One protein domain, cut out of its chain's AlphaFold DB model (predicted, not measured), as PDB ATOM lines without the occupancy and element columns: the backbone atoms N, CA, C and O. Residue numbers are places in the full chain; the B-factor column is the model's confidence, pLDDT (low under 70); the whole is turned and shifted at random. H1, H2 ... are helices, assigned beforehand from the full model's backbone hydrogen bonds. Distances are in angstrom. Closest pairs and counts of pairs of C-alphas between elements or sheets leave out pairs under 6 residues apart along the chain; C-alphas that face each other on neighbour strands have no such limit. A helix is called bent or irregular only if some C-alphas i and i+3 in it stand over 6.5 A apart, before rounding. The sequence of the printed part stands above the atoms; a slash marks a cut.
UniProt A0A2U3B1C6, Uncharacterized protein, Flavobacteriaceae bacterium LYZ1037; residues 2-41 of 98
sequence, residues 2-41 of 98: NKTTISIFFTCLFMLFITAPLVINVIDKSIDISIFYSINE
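Overview. This is residues 2 to 41 of the 98 residues of an uncharacterized protein of Flavobacteriaceae bacterium LYZ1037 (UniProt A0A2U3B1C6). The model is a hook: one long helix, H1, makes a shaft that sticks out with residues 3 to 19, kinks near residue 21 and runs on to residue 27, after which the link folds the backbone back so that the short helix H2 lies near the kink. The printed part has 40 residues, with two named helices in the order H1, H2 and no named strand, and its class is all helix. It is only just extended, close to loose, with a radius of gyration of the C-alphas of 13.5 A. The outline is flat, and the C-alphas span 42 by 24 by 6 A.

Along the chain. After Asn 2, H1 holds residues 3 to 27 and is 34.7 A long from first to last C-alpha; C-alpha 3 is at (24.238, -0.513, 48.458) and C-alpha 27 at (8.186, -5.038, 18.013). H1 is irregular, with C-alphas 18 and 21 at 7.3 A from each other. H2 holds residues 34 to 38, and C-alpha 38 is at (26.635, -13.087, 16.559).

Arrangement. Residues 2 to 19, of which 3 to 19 belong to H1, stand free. H1 has a kink of 51 degrees near residue 21. H1 and H2 are close but not clearly touching, with 1 pair of C-alphas within 8 A, those of Pro 21 and Phe 36, 6.8 A apart. In H2 every O i to N i+4 pair is within hydrogen-bond range; in H1 19 of 21 are.

Size, cuts and confidence. The C-alphas of Asn 2 and Ser 30, the two farthest apart, are 42.5 A from each other. The printed part has no cut, and the link from H1 to H2, with 6 residues between them, is short. The mean pLDDT of the printed part is 89.4, and no printed residue is under 70.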
ATOM      1  N   ASN A   2      23.285   4.270  48.333       86.94
ATOM      2  CA  ASN A   2      23.038   3.093  49.165       86.94
ATOM      3  C   ASN A   2      23.380   1.818  48.380       86.94
ATOM      4  O   ASN A   2      23.197   1.768  47.162       86.94
ATOM      5  N   LYS A   3      23.873   0.781  49.071       88.06
ATOM      6  CA  LYS A   3      24.238  -0.513  48.458       88.06
ATOM      7  C   LYS A   3      23.061  -1.152  47.705       88.06
ATOM      8  O   LYS A   3      23.243  -1.834  46.708       88.06
ATOM      9  N   THR A   4      21.838  -0.878  48.137       92.25
ATOM     10  CA  THR A   4      20.610  -1.276  47.444       92.25
ATOM     11  C   THR A   4      20.418  -0.550  46.116       92.25
ATOM     12  O   THR A   4      20.059  -1.185  45.134       92.25
ATOM     13  N   THR A   5      20.715   0.748  46.039       94.94
ATOM     14  CA  THR A   5      20.591   1.521  44.796       94.94
ATOM     15  C   THR A   5      21.561   1.026  43.724       94.94
ATOM     16  O   THR A   5      21.152   0.853  42.580       94.94
ATOM     17  N   ILE A   6      22.823   0.750  44.091       95.38
ATOM     18  CA  ILE A   6      23.797   0.207  43.128       95.38
ATOM     19  C   ILE A   6      23.372  -1.191  42.656       95.38
ATOM     20  O   ILE A   6      23.451  -1.482  41.468       95.38
ATOM     21  N   SER A   7      22.854  -2.028  43.566       95.38
ATOM     22  CA  SER A   7      22.370  -3.368  43.227       95.38
ATOM     23  C   SER A   7      21.215  -3.299  42.235       95.38
ATOM     24  O   SER A   7      21.298  -3.918  41.184       95.38
ATOM     25  N   ILE A   8      20.178  -2.506  42.530       96.19
ATOM     26  CA  ILE A   8      18.994  -2.362  41.669       96.19
ATOM     27  C   ILE A   8      19.395  -1.871  40.276       96.19
ATOM     28  O   ILE A   8      18.904  -2.401  39.284       96.19
ATOM     29  N   PHE A   9      20.318  -0.909  40.196       96.38
ATOM     30  CA  PHE A   9      20.824  -0.415  38.919       96.38
ATOM     31  C   PHE A   9      21.422  -1.540  38.064       96.38
ATOM     32  O   PHE A   9      21.015  -1.717  36.916       96.38
ATOM     33  N   PHE A  10      22.336  -2.336  38.625       96.06
ATOM     34  CA  PHE A  10      22.938  -3.451  37.893       96.06
ATOM     35  C   PHE A  10      21.919  -4.539  37.556       96.06
ATOM     36  O   PHE A  10      21.942  -5.064  36.446       96.06
ATOM     37  N   THR A  11      20.986  -4.850  38.459       96.62
ATOM     38  CA  THR A  11      19.930  -5.830  38.177       96.62
ATOM     39  C   THR A  11      19.046  -5.380  37.012       96.62
ATOM     40  O   THR A  11      18.778  -6.176  36.114       96.62
ATOM     41  N   CYS A  12      18.642  -4.106  36.973       96.44
ATOM     42  CA  CYS A  12      17.892  -3.543  35.849       96.44
ATOM     43  C   CYS A  12      18.707  -3.564  34.552       96.44
ATOM     44  O   CYS A  12      18.175  -3.947  33.513       96.44
ATOM     45  N   LEU A  13      19.990  -3.199  34.612       96.25
ATOM     46  CA  LEU A  13      20.885  -3.198  33.456       96.25
ATOM     47  C   LEU A  13      21.030  -4.601  32.849       96.25
ATOM     48  O   LEU A  13      20.865  -4.766  31.641       96.25
ATOM     49  N   PHE A  14      21.261  -5.622  33.676       95.75
ATOM     50  CA  PHE A  14      21.340  -7.004  33.202       95.75
ATOM     51  C   PHE A  14      19.999  -7.517  32.674       95.75
ATOM     52  O   PHE A  14      19.970  -8.178  31.639       95.75
ATOM     53  N   MET A  15      18.883  -7.172  33.323       96.00
ATOM     54  CA  MET A  15      17.550  -7.530  32.826       96.00
ATOM     55  C   MET A  15      17.266  -6.939  31.444       96.00
ATOM     56  O   MET A  15      16.776  -7.647  30.566       96.00
ATOM     57  N   LEU A  16      17.598  -5.664  31.227       93.56
ATOM     58  CA  LEU A  16      17.471  -5.012  29.921       93.56
ATOM     59  C   LEU A  16      18.320  -5.717  28.862       93.56
ATOM     60  O   LEU A  16      17.842  -5.962  27.760       93.56
ATOM     61  N   PHE A  17      19.550  -6.095  29.210       90.19
ATOM     62  CA  PHE A  17      20.453  -6.762  28.278       90.19
ATOM     63  C   PHE A  17      19.949  -8.151  27.858       90.19
ATOM     64  O   PHE A  17      19.956  -8.479  26.675       90.19
ATOM     65  N   ILE A  18      19.450  -8.947  28.808       92.19
ATOM     66  CA  ILE A  18      18.918 -10.292  28.534       92.19
ATOM     67  C   ILE A  18      17.605 -10.219  27.738       92.19
ATOM     68  O   ILE A  18      17.355 -11.050  26.867       92.19
ATOM     69  N   THR A  19      16.754  -9.229  28.022       93.88
ATOM     70  CA  THR A  19      15.434  -9.100  27.376       93.88
ATOM     71  C   THR A  19      15.464  -8.364  26.034       93.88
ATOM     72  O   THR A  19      14.494  -8.456  25.284       93.88
ATOM     73  N   ALA A  20      16.565  -7.694  25.681       90.00
ATOM     74  CA  ALA A  20      16.727  -6.960  24.423       90.00
ATOM     75  C   ALA A  20      16.322  -7.748  23.151       90.00
ATOM     76  O   ALA A  20      15.458  -7.254  22.422       90.00
ATOM     77  N   PRO A  21      16.836  -8.968  22.876       88.44
ATOM     78  CA  PRO A  21      16.456  -9.724  21.676       88.44
ATOM     79  C   PRO A  21      14.969 -10.109  21.661       88.44
ATOM     80  O   PRO A  21      14.353 -10.186  20.599       88.44
ATOM     81  N   LEU A  22      14.366 -10.305  22.838       90.88
ATOM     82  CA  LEU A  22      12.944 -10.613  22.976       90.88
ATOM     83  C   LEU A  22      12.077  -9.392  22.655       90.88
ATOM     84  O   LEU A  22      11.107  -9.514  21.912       90.88
ATOM     85  N   VAL A  23      12.430  -8.217  23.179       91.62
ATOM     86  CA  VAL A  23      11.695  -6.969  22.913       91.62
ATOM     87  C   VAL A  23      11.750  -6.613  21.426       91.62
ATOM     88  O   VAL A  23      10.717  -6.281  20.847       91.62
ATOM     89  N   ILE A  24      12.919  -6.745  20.792       90.12
ATOM     90  CA  ILE A  24      13.104  -6.476  19.356       90.12
ATOM     91  C   ILE A  24      12.205  -7.388  18.508       90.12
ATOM     92  O   ILE A  24      11.480  -6.895  17.647       90.12
ATOM     93  N   ASN A  25      12.178  -8.689  18.812       88.38
ATOM     94  CA  ASN A  25      11.349  -9.667  18.100       88.38
ATOM     95  C   ASN A  25       9.836  -9.401  18.251       88.38
ATOM     96  O   ASN A  25       9.047  -9.665  17.345       88.38
ATOM     97  N   VAL A  26       9.406  -8.873  19.403       90.75
ATOM     98  CA  VAL A  26       7.995  -8.528  19.640       90.75
ATOM     99  C   VAL A  26       7.578  -7.278  18.861       90.75
ATOM    100  O   VAL A  26       6.442  -7.218  18.391       90.75
ATOM    101  N   ILE A  27       8.469  -6.290  18.730       91.38
ATOM    102  CA  ILE A  27       8.186  -5.038  18.013       91.38
ATOM    103  C   ILE A  27       8.080  -5.291  16.510       91.38
ATOM    104  O   ILE A  27       7.148  -4.799  15.874       91.38
ATOM    105  N   ASP A  28       9.016  -6.053  15.949       86.69
ATOM    106  CA  ASP A  28       9.050  -6.316  14.517       86.69
ATOM    107  C   ASP A  28       9.644  -7.699  14.219       86.69
ATOM    108  O   ASP A  28      10.819  -7.973  14.462       86.69
ATOM    109  N   LYS A  29       8.812  -8.568  13.637       83.31
ATOM    110  CA  LYS A  29       9.182  -9.937  13.248       83.31
ATOM    111  C   LYS A  29      10.095  -9.994  12.022       83.31
ATOM    112  O   LYS A  29      10.589 -11.070  11.698       83.31
ATOM    113  N   SER A  30      10.259  -8.884  11.303       86.31
ATOM    114  CA  SER A  30      11.134  -8.812  10.130       86.31
ATOM    115  C   SER A  30      12.600  -8.565  10.494       86.31
ATOM    116  O   SER A  30      13.477  -8.755   9.651       86.31
ATOM    117  N   ILE A  31      12.875  -8.170  11.740       84.94
ATOM    118  CA  ILE A  31      14.231  -7.912  12.220       84.94
ATOM    119  C   ILE A  31      14.907  -9.240  12.565       84.94
ATOM    120  O   ILE A  31      14.408 -10.026  13.369       84.94
ATOM    121  N   ASP A  32      16.081  -9.467  11.978       84.88
ATOM    122  CA  ASP A  32      16.889 -10.644  12.265       84.88
ATOM    123  C   ASP A  32      17.632 -10.502  13.605       84.88
ATOM    124  O   ASP A  32      18.529  -9.673  13.774       84.88
ATOM    125  N   ILE A  33      17.254 -11.342  14.571       87.50
ATOM    126  CA  ILE A  33      17.830 -11.377  15.919       87.50
ATOM    127  C   ILE A  33      19.173 -12.128  15.940       87.50
ATOM    128  O   ILE A  33      19.919 -12.017  16.915       87.50
ATOM    129  N   SER A  34      19.520 -12.862  14.873       84.06
ATOM    130  CA  SER A  34      20.792 -13.591  14.758       84.06
ATOM    131  C   SER A  34      22.000 -12.666  14.927       84.06
ATOM    132  O   SER A  34      22.982 -13.040  15.564       84.06
ATOM    133  N   ILE A  35      21.873 -11.416  14.469       83.31
ATOM    134  CA  ILE A  35      22.893 -10.369  14.571       83.31
ATOM    135  C   ILE A  35      23.197 -10.027  16.035       83.31
ATOM    136  O   ILE A  35      24.345  -9.793  16.398       83.31
ATOM    137  N   PHE A  36      22.184 -10.013  16.906       85.56
ATOM    138  CA  PHE A  36      22.390  -9.727  18.328       85.56
ATOM    139  C   PHE A  36      23.199 -10.837  19.015       85.56
ATOM    140  O   PHE A  36      24.009 -10.556  19.896       85.56
ATOM    141  N   TYR A  37      23.006 -12.089  18.594       84.06
ATOM    142  CA  TYR A  37      23.752 -13.235  19.116       84.06
ATOM    143  C   TYR A  37      25.157 -13.350  18.515       84.06
ATOM    144  O   TYR A  37      26.087 -13.688  19.244       84.06
ATOM    145  N   SER A  38      25.335 -13.001  17.238       83.81
ATOM    146  CA  SER A  38      26.635 -13.087  16.559       83.81
ATOM    147  C   SER A  38      27.649 -12.046  17.040       83.81
ATOM    148  O   SER A  38      28.849 -12.286  16.974       83.81
ATOM    149  N   ILE A  39      27.204 -10.911  17.597       82.31
ATOM    150  CA  ILE A  39      28.100  -9.880  18.164       82.31
ATOM    151  C   ILE A  39      28.967 -10.423  19.312       82.31
ATOM    152  O   ILE A  39      30.069  -9.922  19.533       82.31
ATOM    153  N   ASN A  40      28.475 -11.422  20.047       74.06
ATOM    154  CA  ASN A  40      29.172 -12.012  21.194       74.06
ATOM    155  C   ASN A  40      29.811 -13.372  20.861       74.06
ATOM    156  O   ASN A  40      30.347 -14.038  21.747       74.06
ATOM    157  N   GLU A  41      29.722 -13.802  19.602       72.62
ATOM    158  CA  GLU A  41      30.333 -15.030  19.107       72.62
ATOM    159  C   GLU A  41      31.810 -14.750  18.791       72.62
ATOM    160  O   GLU A  41      32.163 -14.121  17.796       72.62
TER     161      GLU A  41